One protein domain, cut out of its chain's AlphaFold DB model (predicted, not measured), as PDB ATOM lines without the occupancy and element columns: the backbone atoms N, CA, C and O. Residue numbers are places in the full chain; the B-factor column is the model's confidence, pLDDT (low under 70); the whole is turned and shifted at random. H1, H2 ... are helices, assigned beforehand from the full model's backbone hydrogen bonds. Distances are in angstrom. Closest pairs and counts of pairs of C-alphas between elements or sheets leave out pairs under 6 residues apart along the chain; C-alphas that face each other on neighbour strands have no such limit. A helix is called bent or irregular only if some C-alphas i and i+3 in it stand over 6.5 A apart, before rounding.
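This is residues 89 to 158 and 192 to 223 of the 236 residues of the protein "NADH-quinone oxidoreductase subunit" of Planctomycetes bacterium (UniProt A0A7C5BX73). H1 and H4, long helices, run loosely side by side in opposite ways as one arm of an open V; H2, with short H3 at its tip, makes the other. The 102 printed residues include four named helices, no named strand: all helix. The whole is extended, radius of gyration of the C-alphas 19.7 A, spanning 54 by 48 by 24 A.

Find C-alpha 89 at (4.340, 32.794, 4.527): H1, residues 89 to 121, assigned as one helix by its hydrogen bonds, is bent, C-alphas 106 to 109 spanning 6.7 A, into H1a, to 106, 25.8 A, and H1b, from 109, 18.7 A. Next come H2, 127 to 146, 28.7 A; H3, 149 to 157, 12.1 A; and H4, 192 to 221, 43.4 A, ending at (15.790, 27.584, 7.690).

H1a and H4 are close but not clearly touching, closest C-alphas Phe 100 and Leu 212, 7.7 A, at a shallow tilt of 14 degrees. H2 and H4 are apart. O i to N i+4 pairs are within hydrogen-bond range throughout H1a, H1b, H2 and H3, and 24 of 26 in H4.

Residues 159 to 191 are cut out, C-alphas 158 and 192 standing 40.6 A apart. Confidence is under 70 in 48 residues, among them 123 to 157.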
ATOM      1  N   ARG A  89       3.045  32.222   4.121       82.69
ATOM      2  CA  ARG A  89       4.340  32.794   4.527       82.69
ATOM      3  C   ARG A  89       4.268  34.284   4.878       82.69
ATOM      4  O   ARG A  89       4.869  34.707   5.862       82.69
ATOM      5  N   ILE A  90       3.480  35.077   4.143       82.19
ATOM      6  CA  ILE A  90       3.313  36.521   4.412       82.19
ATOM      7  C   ILE A  90       2.625  36.746   5.764       82.19
ATOM      8  O   ILE A  90       2.998  37.643   6.526       82.19
ATOM      9  N   TYR A  91       1.638  35.907   6.082       86.81
ATOM     10  CA  TYR A  91       0.947  35.959   7.365       86.81
ATOM     11  C   TYR A  91       1.897  35.612   8.515       86.81
ATOM     12  O   TYR A  91       1.927  36.329   9.511       86.81
ATOM     13  N   VAL A  92       2.719  34.570   8.358       86.19
ATOM     14  CA  VAL A  92       3.686  34.160   9.387       86.19
ATOM     15  C   VAL A  92       4.744  35.240   9.628       86.19
ATOM     16  O   VAL A  92       5.015  35.568  10.782       86.19
ATOM     17  N   ALA A  93       5.277  35.861   8.571       83.38
ATOM     18  CA  ALA A  93       6.219  36.975   8.702       83.38
ATOM     19  C   ALA A  93       5.595  38.185   9.427       83.38
ATOM     20  O   ALA A  93       6.219  38.777  10.307       83.38
ATOM     21  N   THR A  94       4.340  38.517   9.109       89.38
ATOM     22  CA  THR A  94       3.609  39.619   9.760       89.38
ATOM     23  C   THR A  94       3.319  39.311  11.229       89.38
ATOM     24  O   THR A  94       3.471  40.178  12.088       89.38
ATOM     25  N   LEU A  95       2.930  38.071  11.534       89.19
ATOM     26  CA  LEU A  95       2.677  37.630  12.901       89.19
ATOM     27  C   LEU A  95       3.963  37.647  13.739       89.19
ATOM     28  O   LEU A  95       3.923  38.097  14.880       89.19
ATOM     29  N   LEU A  96       5.106  37.237  13.171       86.12
ATOM     30  CA  LEU A  96       6.411  37.345  13.836       86.12
ATOM     31  C   LEU A  96       6.755  38.807  14.154       86.12
ATOM     32  O   LEU A  96       7.151  39.102  15.279       86.12
ATOM     33  N   PHE A  97       6.578  39.719  13.192       88.06
ATOM     34  CA  PHE A  97       6.814  41.150  13.403       88.06
ATOM     35  C   PHE A  97       5.919  41.721  14.510       88.06
ATOM     36  O   PHE A  97       6.404  42.425  15.390       88.06
ATOM     37  N   LEU A  98       4.631  41.363  14.520       91.19
ATOM     38  CA  LEU A  98       3.702  41.799  15.562       91.19
ATOM     39  C   LEU A  98       4.115  41.292  16.951       91.19
ATOM     40  O   LEU A  98       4.095  42.064  17.906       91.19
ATOM     41  N   VAL A  99       4.493  40.014  17.064       88.62
ATOM     42  CA  VAL A  99       4.972  39.425  18.327       88.62
ATOM     43  C   VAL A  99       6.270  40.096  18.790       88.62
ATOM     44  O   VAL A  99       6.453  40.337  19.980       88.62
ATOM     45  N   PHE A 100       7.152  40.452  17.860       87.88
ATOM     46  CA  PHE A 100       8.368  41.199  18.166       87.88
ATOM     47  C   PHE A 100       8.079  42.632  18.655       87.88
ATOM     48  O   PHE A 100       8.651  43.062  19.655       87.88
ATOM     49  N   GLU A 101       7.168  43.364  18.008       91.38
ATOM     50  CA  GLU A 101       6.786  44.733  18.400       91.38
ATOM     51  C   GLU A 101       6.187  44.787  19.812       91.38
ATOM     52  O   GLU A 101       6.566  45.636  20.627       91.38
ATOM     53  N   ILE A 102       5.284  43.855  20.142       92.31
ATOM     54  CA  ILE A 102       4.708  43.799  21.494       92.31
ATOM     55  C   ILE A 102       5.772  43.473  22.544       92.31
ATOM     56  O   ILE A 102       5.681  43.975  23.662       92.31
ATOM     57  N   GLU A 103       6.793  42.691  22.194       86.00
ATOM     58  CA  GLU A 103       7.862  42.344  23.127       86.00
ATOM     59  C   GLU A 103       8.722  43.560  23.468       86.00
ATOM     60  O   GLU A 103       8.981  43.848  24.640       86.00
ATOM     61  N   VAL A 104       9.109  44.341  22.457       84.62
ATOM     62  CA  VAL A 104       9.852  45.588  22.683       84.62
ATOM     63  C   VAL A 104       9.032  46.555  23.547       84.62
ATOM     64  O   VAL A 104       9.584  47.228  24.422       84.62
ATOM     65  N   ALA A 105       7.708  46.590  23.373       88.38
ATOM     66  CA  ALA A 105       6.827  47.387  24.223       88.38
ATOM     67  C   ALA A 105       6.772  46.870  25.677       88.38
ATOM     68  O   ALA A 105       6.784  47.675  26.615       88.38
ATOM     69  N   LEU A 106       6.755  45.549  25.885       84.38
ATOM     70  CA  LEU A 106       6.769  44.921  27.214       84.38
ATOM     71  C   LEU A 106       8.108  45.092  27.946       84.38
ATOM     72  O   LEU A 106       8.131  45.100  29.179       84.38
ATOM     73  N   PHE A 107       9.205  45.315  27.223       80.38
ATOM     74  CA  PHE A 107      10.507  45.620  27.818       80.38
ATOM     75  C   PHE A 107      10.569  47.012  28.477       80.38
ATOM     76  O   PHE A 107      11.377  47.251  29.380       80.38
ATOM     77  N   PHE A 108       9.700  47.943  28.073       80.12
ATOM     78  CA  PHE A 108       9.781  49.334  28.522       80.12
ATOM     79  C   PHE A 108       9.571  49.527  30.044       80.12
ATOM     80  O   PHE A 108      10.395  50.206  30.668       80.12
ATOM     81  N   PRO A 109       8.544  48.942  30.701       79.88
ATOM     82  CA  PRO A 109       8.320  49.156  32.133       79.88
ATOM     83  C   PRO A 109       9.438  48.614  33.045       79.88
ATOM     84  O   PRO A 109       9.880  49.366  33.923       79.88
ATOM     85  N   PRO A 110       9.960  47.381  32.859       76.25
ATOM     86  CA  PRO A 110      11.119  46.911  33.618       76.25
ATOM     87  C   PRO A 110      12.358  47.781  33.387       76.25
ATOM     88  O   PRO A 110      13.019  48.165  34.354       76.25
ATOM     89  N   ALA A 111      12.648  48.164  32.138       79.62
ATOM     90  CA  ALA A 111      13.797  49.011  31.813       79.62
ATOM     91  C   ALA A 111      13.738  50.374  32.528       79.62
ATOM     92  O   ALA A 111      14.742  50.836  33.084       79.62
ATOM     93  N   MET A 112      12.555  50.995  32.589       77.81
ATOM     94  CA  MET A 112      12.362  52.263  33.300       77.81
ATOM     95  C   MET A 112      12.542  52.118  34.819       77.81
ATOM     96  O   MET A 112      13.087  53.020  35.465       77.81
ATOM     97  N   LEU A 113      12.131  50.984  35.397       72.25
ATOM     98  CA  LEU A 113      12.336  50.695  36.817       72.25
ATOM     99  C   LEU A 113      13.823  50.503  37.142       72.25
ATOM    100  O   LEU A 113      14.314  51.120  38.088       72.25
ATOM    101  N   PHE A 114      14.555  49.722  36.343       69.56
ATOM    102  CA  PHE A 114      15.994  49.520  36.537       69.56
ATOM    103  C   PHE A 114      16.782  50.825  36.420       69.56
ATOM    104  O   PHE A 114      17.622  51.104  37.274       69.56
ATOM    105  N   GLY A 115      16.468  51.670  35.431       70.38
ATOM    106  CA  GLY A 115      17.104  52.983  35.298       70.38
ATOM    107  C   GLY A 115      16.903  53.860  36.539       70.38
ATOM    108  O   GLY A 115      17.822  54.556  36.973       70.38
ATOM    109  N   LYS A 116      15.722  53.789  37.165       66.31
ATOM    110  CA  LYS A 116      15.439  54.516  38.405       66.31
ATOM    111  C   LYS A 116      16.153  53.904  39.608       66.31
ATOM    112  O   LYS A 116      16.708  54.644  40.406       66.31
ATOM    113  N   LEU A 117      16.208  52.581  39.715       63.25
ATOM    114  CA  LEU A 117      16.927  51.894  40.796       63.25
ATOM    115  C   LEU A 117      18.435  52.178  40.766       63.25
ATOM    116  O   LEU A 117      19.024  52.434  41.811       63.25
ATOM    117  N   ILE A 118      19.047  52.214  39.580       67.75
ATOM    118  CA  ILE A 118      20.469  52.551  39.423       67.75
ATOM    119  C   ILE A 118      20.732  54.002  39.852       67.75
ATOM    120  O   ILE A 118      21.657  54.264  40.616       67.75
ATOM    121  N   ARG A 119      19.880  54.952  39.437       61.34
ATOM    122  CA  ARG A 119      19.990  56.357  39.875       61.34
ATOM    123  C   ARG A 119      19.783  56.518  41.384       61.34
ATOM    124  O   ARG A 119      20.415  57.383  41.987       61.34
ATOM    125  N   TRP A 120      18.912  55.700  41.983       58.94
ATOM    126  CA  TRP A 120      18.687  55.667  43.432       58.94
ATOM    127  C   TRP A 120      19.935  55.184  44.167       58.94
ATOM    128  O   TRP A 120      20.348  55.815  45.133       58.94
ATOM    129  N   GLN A 121      20.575  54.125  43.660       58.53
ATOM    130  CA  GLN A 121      21.826  53.598  44.205       58.53
ATOM    131  C   GLN A 121      22.964  54.627  44.136       58.53
ATOM    132  O   GLN A 121      23.744  54.738  45.075       58.53
ATOM    133  N   GLU A 122      23.029  55.407  43.055       71.94
ATOM    134  CA  GLU A 122      24.008  56.490  42.882       71.94
ATOM    135  C   GLU A 122      23.668  57.740  43.728       71.94
ATOM    136  O   GLU A 122      24.401  58.722  43.721       71.94
ATOM    137  N   GLY A 123      22.531  57.754  44.438       60.47
ATOM    138  CA  GLY A 123      22.097  58.900  45.245       60.47
ATOM    139  C   GLY A 123      21.733  60.146  44.423       60.47
ATOM    140  O   GLY A 123      21.658  61.245  44.965       60.47
ATOM    141  N   THR A 124      21.491  59.997  43.116       59.50
ATOM    142  CA  THR A 124      21.245  61.111  42.173       59.50
ATOM    143  C   THR A 124      19.760  61.373  41.904       59.50
ATOM    144  O   THR A 124      19.400  62.097  40.968       59.50
ATOM    145  N   ILE A 125      18.867  60.784  42.705       58.53
ATOM    146  CA  ILE A 125      17.421  60.999  42.594       58.53
ATOM    147  C   ILE A 125      17.024  62.268  43.341       58.53
ATOM    148  O   ILE A 125      17.297  62.426  44.527       58.53
ATOM    149  N   ALA A 126      16.323  63.166  42.650       60.47
ATOM    150  CA  ALA A 126      15.728  64.329  43.293       60.47
ATOM    151  C   ALA A 126      14.589  63.884  44.240       60.47
ATOM    152  O   ALA A 126      13.788  63.029  43.857       60.47
ATOM    153  N   PRO A 127      14.410  64.492  45.426       60.78
ATOM    154  CA  PRO A 127      13.376  64.085  46.393       60.78
ATOM    155  C   PRO A 127      11.937  64.123  45.832       60.78
ATOM    156  O   PRO A 127      11.053  63.402  46.294       60.78
ATOM    157  N   SER A 128      11.685  64.905  44.775       63.44
ATOM    158  CA  SER A 128      10.414  64.904  44.035       63.44
ATOM    159  C   SER A 128      10.178  63.631  43.210       63.44
ATOM    160  O   SER A 128       9.034  63.210  43.028       63.44
ATOM    161  N   GLU A 129      11.239  63.010  42.694       60.97
ATOM    162  CA  GLU A 129      11.163  61.766  41.926       60.97
ATOM    163  C   GLU A 129      10.911  60.559  42.839       60.97
ATOM    164  O   GLU A 129      10.209  59.636  42.417       60.97
ATOM    165  N   GLU A 130      11.423  60.585  44.075       61.44
ATOM    166  CA  GLU A 130      11.211  59.559  45.105       61.44
ATOM    167  C   GLU A 130       9.743  59.506  45.548       61.44
ATOM    168  O   GLU A 130       9.123  58.440  45.531       61.44
ATOM    169  N   ALA A 131       9.128  60.666  45.795       62.16
ATOM    170  CA  ALA A 131       7.693  60.761  46.065       62.16
ATOM    171  C   ALA A 131       6.845  60.193  44.909       62.16
ATOM    172  O   ALA A 131       5.814  59.564  45.143       62.16
ATOM    173  N   ALA A 132       7.277  60.359  43.653       60.16
ATOM    174  CA  ALA A 132       6.594  59.770  42.501       60.16
ATOM    175  C   ALA A 132       6.740  58.236  42.432       60.16
ATOM    176  O   ALA A 132       5.783  57.568  42.042       60.16
ATOM    177  N   ILE A 133       7.885  57.663  42.846       58.88
ATOM    178  CA  ILE A 133       8.046  56.197  42.979       58.88
ATOM    179  C   ILE A 133       7.074  55.663  44.019       58.88
ATOM    180  O   ILE A 133       6.320  54.739  43.735       58.88
ATOM    181  N   GLN A 134       7.080  56.260  45.209       61.75
ATOM    182  CA  GLN A 134       6.262  55.795  46.327       61.75
ATOM    183  C   GLN A 134       4.767  55.883  45.993       61.75
ATOM    184  O   GLN A 134       4.000  54.980  46.316       61.75
ATOM    185  N   ARG A 135       4.353  56.920  45.251       64.00
ATOM    186  CA  ARG A 135       2.985  57.040  44.719       64.00
ATOM    187  C   ARG A 135       2.649  55.961  43.694       64.00
ATOM    188  O   ARG A 135       1.546  55.431  43.738       64.00
ATOM    189  N   PHE A 136       3.570  55.636  42.789       63.28
ATOM    190  CA  PHE A 136       3.369  54.579  41.797       63.28
ATOM    191  C   PHE A 136       3.282  53.193  42.454       63.28
ATOM    192  O   PHE A 136       2.328  52.462  42.206       63.28
ATOM    193  N   ILE A 137       4.221  52.863  43.346       63.47
ATOM    194  CA  ILE A 137       4.228  51.597  44.095       63.47
ATOM    195  C   ILE A 137       2.969  51.485  44.963       63.47
ATOM    196  O   ILE A 137       2.320  50.443  44.957       63.47
ATOM    197  N   GLY A 138       2.585  52.560  45.660       63.34
ATOM    198  CA  GLY A 138       1.350  52.611  46.444       63.34
ATOM    199  C   GLY A 138       0.102  52.397  45.587       63.34
ATOM    200  O   GLY A 138      -0.718  51.541  45.907       63.34
ATOM    201  N   ALA A 139      -0.002  53.088  44.448       66.31
ATOM    202  CA  ALA A 139      -1.113  52.918  43.511       66.31
ATOM    203  C   ALA A 139      -1.185  51.493  42.936       66.31
ATOM    204  O   ALA A 139      -2.276  50.954  42.762       66.31
ATOM    205  N   TRP A 140      -0.040  50.861  42.672       54.00
ATOM    206  CA  TRP A 140       0.023  49.491  42.162       54.00
ATOM    207  C   TRP A 140      -0.312  48.447  43.241       54.00
ATOM    208  O   TRP A 140      -1.026  47.476  42.977       54.00
ATOM    209  N   LYS A 141       0.120  48.676  44.487       61.31
ATOM    210  CA  LYS A 141      -0.267  47.865  45.652       61.31
ATOM    211  C   LYS A 141      -1.778  47.951  45.897       61.31
ATOM    212  O   LYS A 141      -2.432  46.926  46.058       61.31
ATOM    213  N   ASP A 142      -2.355  49.145  45.809       60.22
ATOM    214  CA  ASP A 142      -3.803  49.338  45.920       60.22
ATOM    215  C   ASP A 142      -4.573  48.718  44.745       60.22
ATOM    216  O   ASP A 142      -5.648  48.149  44.949       60.22
ATOM    217  N   TYR A 143      -4.034  48.795  43.523       56.28
ATOM    218  CA  TYR A 143      -4.621  48.166  42.336       56.28
ATOM    219  C   TYR A 143      -4.651  46.636  42.468       56.28
ATOM    220  O   TYR A 143      -5.720  46.036  42.369       56.28
ATOM    221  N   SER A 144      -3.513  46.016  42.786       57.47
ATOM    222  CA  SER A 144      -3.379  44.556  42.942       57.47
ATOM    223  C   SER A 144      -4.230  43.978  44.081       57.47
ATOM    224  O   SER A 144      -4.812  42.901  43.938       57.47
ATOM    225  N   VAL A 145      -4.383  44.704  45.195       58.62
ATOM    226  CA  VAL A 145      -5.274  44.312  46.303       58.62
ATOM    227  C   VAL A 145      -6.745  44.385  45.887       58.62
ATOM    228  O   VAL A 145      -7.541  43.522  46.279       58.62
ATOM    229  N   ARG A 146      -7.114  45.381  45.074       52.62
ATOM    230  CA  ARG A 146      -8.491  45.611  44.611       52.62
ATOM    231  C   ARG A 146      -8.922  44.635  43.513       52.62
ATOM    232  O   ARG A 146     -10.101  44.303  43.465       52.62
ATOM    233  N   THR A 147      -7.989  44.131  42.702       49.62
ATOM    234  CA  THR A 147      -8.234  43.107  41.669       49.62
ATOM    235  C   THR A 147      -8.051  41.669  42.166       49.62
ATOM    236  O   THR A 147      -8.218  40.732  41.387       49.62
ATOM    237  N   SER A 148      -7.708  41.460  43.443       52.03
ATOM    238  CA  SER A 148      -7.591  40.108  44.002       52.03
ATOM    239  C   SER A 148      -8.959  39.396  44.033       52.03
ATOM    240  O   SER A 148      -9.973  40.038  44.339       52.03
ATOM    241  N   PRO A 149      -9.024  38.073  43.766       56.12
ATOM    242  CA  PRO A 149     -10.289  37.333  43.686       56.12
ATOM    243  C   PRO A 149     -11.153  37.502  44.941       56.12
ATOM    244  O   PRO A 149     -12.364  37.693  44.859       56.12
ATOM    245  N   THR A 150     -10.512  37.520  46.110       63.22
ATOM    246  CA  THR A 150     -11.158  37.656  47.418       63.22
ATOM    247  C   THR A 150     -11.715  39.064  47.662       63.22
ATOM    248  O   THR A 150     -12.787  39.203  48.256       63.22
ATOM    249  N   SER A 151     -11.033  40.119  47.195       58.31
ATOM    250  CA  SER A 151     -11.524  41.504  47.288       58.31
ATOM    251  C   SER A 151     -12.670  41.768  46.317       58.31
ATOM    252  O   SER A 151     -13.678  42.346  46.726       58.31
ATOM    253  N   CYS A 152     -12.569  41.291  45.071       54.06
ATOM    254  CA  CYS A 152     -13.655  41.359  44.088       54.06
ATOM    255  C   CYS A 152     -14.908  40.631  44.593       54.06
ATOM    256  O   CYS A 152     -16.008  41.173  44.506       54.06
ATOM    257  N   GLN A 153     -14.744  39.454  45.204       63.19
ATOM    258  CA  GLN A 153     -15.847  38.682  45.777       63.19
ATOM    259  C   GLN A 153     -16.515  39.399  46.962       63.19
ATOM    260  O   GLN A 153     -17.741  39.395  47.056       63.19
ATOM    261  N   LYS A 154     -15.740  40.065  47.833       64.50
ATOM    262  CA  LYS A 154     -16.274  40.895  48.933       64.50
ATOM    263  C   LYS A 154     -16.975  42.165  48.438       64.50
ATOM    264  O   LYS A 154     -17.975  42.575  49.019       64.50
ATOM    265  N   LEU A 155     -16.471  42.789  47.374       64.38
ATOM    266  CA  LEU A 155     -17.099  43.957  46.749       64.38
ATOM    267  C   LEU A 155     -18.430  43.583  46.087       64.38
ATOM    268  O   LEU A 155     -19.434  44.251  46.338       64.38
ATOM    269  N   PHE A 156     -18.458  42.480  45.338       55.16
ATOM    270  CA  PHE A 156     -19.651  41.984  44.650       55.16
ATOM    271  C   PHE A 156     -20.734  41.510  45.629       55.16
ATOM    272  O   PHE A 156     -21.899  41.872  45.482       55.16
ATOM    273  N   SER A 157     -20.355  40.774  46.682       65.69
ATOM    274  CA  SER A 157     -21.302  40.322  47.711       65.69
ATOM    275  C   SER A 157     -21.855  41.461  48.570       65.69
ATOM    276  O   SER A 157     -22.948  41.346  49.116       65.69
ATOM    277  N   SER A 158     -21.139  42.585  48.664       70.62
ATOM    278  CA  SER A 158     -21.584  43.760  49.421       70.62
ATOM    279  C   SER A 158     -22.568  44.670  48.673       70.62
ATOM    280  O   SER A 158     -22.961  45.699  49.225       70.62
ATOM    281  N   ASN A 192      19.059  42.555  48.936       53.72
ATOM    282  CA  ASN A 192      18.888  41.105  48.807       53.72
ATOM    283  C   ASN A 192      17.639  40.649  48.017       53.72
ATOM    284  O   ASN A 192      17.779  39.725  47.211       53.72
ATOM    285  N   PRO A 193      16.447  41.274  48.138       53.44
ATOM    286  CA  PRO A 193      15.320  40.925  47.275       53.44
ATOM    287  C   PRO A 193      15.529  41.436  45.845       53.44
ATOM    288  O   PRO A 193      15.324  40.687  44.899       53.44
ATOM    289  N   LEU A 194      16.024  42.659  45.638       54.41
ATOM    290  CA  LEU A 194      16.167  43.215  44.286       54.41
ATOM    291  C   LEU A 194      17.168  42.434  43.425       54.41
ATOM    292  O   LEU A 194      16.879  42.168  42.264       54.41
ATOM    293  N   ARG A 195      18.288  41.965  43.991       62.16
ATOM    294  CA  ARG A 195      19.242  41.098  43.273       62.16
ATOM    295  C   ARG A 195      18.622  39.754  42.868       62.16
ATOM    296  O   ARG A 195      18.935  39.243  41.794       62.16
ATOM    297  N   GLY A 196      17.731  39.212  43.705       66.12
ATOM    298  CA  GLY A 196      16.936  38.013  43.429       66.12
ATOM    299  C   GLY A 196      15.934  38.200  42.282       66.12
ATOM    300  O   GLY A 196      15.736  37.338  41.437       66.12
ATOM    301  N   TRP A 197      15.311  39.366  42.217       69.88
ATOM    302  CA  TRP A 197      14.329  39.659  41.177       69.88
ATOM    303  C   TRP A 197      14.990  40.090  39.862       69.88
ATOM    304  O   TRP A 197      14.464  39.794  38.792       69.88
ATOM    305  N   SER A 198      16.183  40.692  39.913       73.56
ATOM    306  CA  SER A 198      16.970  41.026  38.722       73.56
ATOM    307  C   SER A 198      17.357  39.793  37.913       73.56
ATOM    308  O   SER A 198      17.251  39.822  36.690       73.56
ATOM    309  N   TRP A 199      17.783  38.703  38.565       78.31
ATOM    310  CA  TRP A 199      18.134  37.482  37.830       78.31
ATOM    311  C   TRP A 199      16.903  36.790  37.251       78.31
ATOM    312  O   TRP A 199      16.995  36.248  36.157       78.31
ATOM    313  N   LEU A 200      15.755  36.847  37.935       83.25
ATOM    314  CA  LEU A 200      14.492  36.323  37.413       83.25
ATOM    315  C   LEU A 200      14.045  37.090  36.170       83.25
ATOM    316  O   LEU A 200      13.732  36.474  35.160       83.25
ATOM    317  N   ILE A 201      14.079  38.423  36.215       79.94
ATOM    318  CA  ILE A 201      13.726  39.262  35.062       79.94
ATOM    319  C   ILE A 201      14.718  39.047  33.911       79.94
ATOM    320  O   ILE A 201      14.308  38.947  32.759       79.94
ATOM    321  N   ALA A 202      16.015  38.926  34.207       82.38
ATOM    322  CA  ALA A 202      17.026  38.624  33.197       82.38
ATOM    323  C   ALA A 202      16.852  37.220  32.593       82.38
ATOM    324  O   ALA A 202      17.058  37.046  31.394       82.38
ATOM    325  N   ALA A 203      16.466  36.229  33.399       88.75
ATOM    326  CA  ALA A 203      16.196  34.873  32.936       88.75
ATOM    327  C   ALA A 203      14.935  34.815  32.068       88.75
ATOM    328  O   ALA A 203      14.981  34.223  30.996       88.75
ATOM    329  N   GLU A 204      13.853  35.476  32.484       85.12
ATOM    330  CA  GLU A 204      12.624  35.606  31.694       85.12
ATOM    331  C   GLU A 204      12.920  36.254  30.335       85.12
ATOM    332  O   GLU A 204      12.554  35.716  29.292       85.12
ATOM    333  N   LEU A 205      13.696  37.345  30.335       84.81
ATOM    334  CA  LEU A 205      14.124  38.033  29.116       84.81
ATOM    335  C   LEU A 205      14.979  37.134  28.214       84.81
ATOM    336  O   LEU A 205      14.790  37.109  27.000       84.81
ATOM    337  N   ALA A 206      15.921  36.388  28.794       88.81
ATOM    338  CA  ALA A 206      16.778  35.480  28.041       88.81
ATOM    339  C   ALA A 206      15.986  34.313  27.434       88.81
ATOM    340  O   ALA A 206      16.228  33.946  26.283       88.81
ATOM    341  N   ILE A 207      15.029  33.752  28.179       90.31
ATOM    342  CA  ILE A 207      14.131  32.694  27.697       90.31
ATOM    343  C   ILE A 207      13.283  33.228  26.545       90.31
ATOM    344  O   ILE A 207      13.230  32.603  25.484       90.31
ATOM    345  N   PHE A 208      12.667  34.395  26.719       83.50
ATOM    346  CA  PHE A 208      11.803  34.985  25.706       83.50
ATOM    347  C   PHE A 208      12.574  35.335  24.424       83.50
ATOM    348  O   PHE A 208      12.176  34.942  23.324       83.50
ATOM    349  N   PHE A 209      13.733  35.989  24.554       86.88
ATOM    350  CA  PHE A 209      14.612  36.282  23.420       86.88
ATOM    351  C   PHE A 209      15.105  35.000  22.733       86.88
ATOM    352  O   PHE A 209      15.188  34.941  21.507       86.88
ATOM    353  N   GLY A 210      15.372  33.946  23.510       91.88
ATOM    354  CA  GLY A 210      15.702  32.621  22.992       91.88
ATOM    355  C   GLY A 210      14.592  32.042  22.114       91.88
ATOM    356  O   GLY A 210      14.873  31.569  21.013       91.88
ATOM    357  N   ILE A 211      13.332  32.132  22.549       89.25
ATOM    358  CA  ILE A 211      12.171  31.681  21.764       89.25
ATOM    359  C   ILE A 211      12.057  32.475  20.455       89.25
ATOM    360  O   ILE A 211      11.882  31.873  19.393       89.25
ATOM    361  N   LEU A 212      12.212  33.803  20.504       85.69
ATOM    362  CA  LEU A 212      12.204  34.658  19.310       85.69
ATOM    363  C   LEU A 212      13.308  34.281  18.317       85.69
ATOM    364  O   LEU A 212      13.050  34.160  17.119       85.69
ATOM    365  N   LEU A 213      14.530  34.067  18.808       89.81
ATOM    366  CA  LEU A 213      15.670  33.707  17.969       89.81
ATOM    367  C   LEU A 213      15.451  32.347  17.302       89.81
ATOM    368  O   LEU A 213      15.728  32.208  16.112       89.81
ATOM    369  N   VAL A 214      14.891  31.372  18.025       92.50
ATOM    370  CA  VAL A 214      14.516  30.069  17.454       92.50
ATOM    371  C   VAL A 214      13.425  30.222  16.395       92.50
ATOM    372  O   VAL A 214      13.555  29.638  15.323       92.50
ATOM    373  N   ALA A 215      12.382  31.018  16.644       85.81
ATOM    374  CA  ALA A 215      11.314  31.253  15.670       85.81
ATOM    375  C   ALA A 215      11.837  31.930  14.390       85.81
ATOM    376  O   ALA A 215      11.496  31.520  13.279       85.81
ATOM    377  N   TYR A 216      12.718  32.922  14.534       86.69
ATOM    378  CA  TYR A 216      13.383  33.580  13.411       86.69
ATOM    379  C   TYR A 216      14.304  32.619  12.644       86.69
ATOM    380  O   TYR A 216      14.229  32.530  11.419       86.69
ATOM    381  N   ALA A 217      15.139  31.856  13.356       91.12
ATOM    382  CA  ALA A 217      16.021  30.861  12.753       91.12
ATOM    383  C   ALA A 217      15.232  29.762  12.029       91.12
ATOM    384  O   ALA A 217      15.644  29.321  10.960       91.12
ATOM    385  N   TYR A 218      14.082  29.353  12.572       89.25
ATOM    386  CA  TYR A 218      13.175  28.404  11.934       89.25
ATOM    387  C   TYR A 218      12.649  28.946  10.603       89.25
ATOM    388  O   TYR A 218      12.759  28.271   9.584       89.25
ATOM    389  N   LEU A 219      12.160  30.189  10.579       84.38
ATOM    390  CA  LEU A 219      11.670  30.820   9.348       84.38
ATOM    391  C   LEU A 219      12.763  30.990   8.297       84.38
ATOM    392  O   LEU A 219      12.523  30.784   7.105       84.38
ATOM    393  N   TRP A 220      13.976  31.314   8.742       87.06
ATOM    394  CA  TRP A 220      15.132  31.372   7.863       87.06
ATOM    395  C   TRP A 220      15.466  29.987   7.292       87.06
ATOM    396  O   TRP A 220      15.596  29.845   6.077       87.06
ATOM    397  N   ALA A 221      15.526  28.953   8.130       88.12
ATOM    398  CA  ALA A 221      15.790  27.584   7.690       88.12
ATOM    399  C   ALA A 221      14.705  27.044   6.738       88.12
ATOM    400  O   ALA A 221      15.018  26.294   5.816       88.12
ATOM    401  N   CYS A 222      13.447  27.452   6.918       83.31
ATOM    402  CA  CYS A 222      12.337  27.105   6.026       83.31
ATOM    403  C   CYS A 222      12.392  27.812   4.659       83.31
ATOM    404  O   CYS A 222      11.600  27.480   3.774       83.31
ATOM    405  N   GLY A 223      13.308  28.765   4.460       80.38
ATOM    406  CA  GLY A 223      13.417  29.518   3.210       80.38
ATOM    407  C   GLY A 223      12.233  30.457   2.968       80.38
ATOM    408  O   GLY A 223      12.013  30.894   1.843       80.38
TER     409      GLY A 223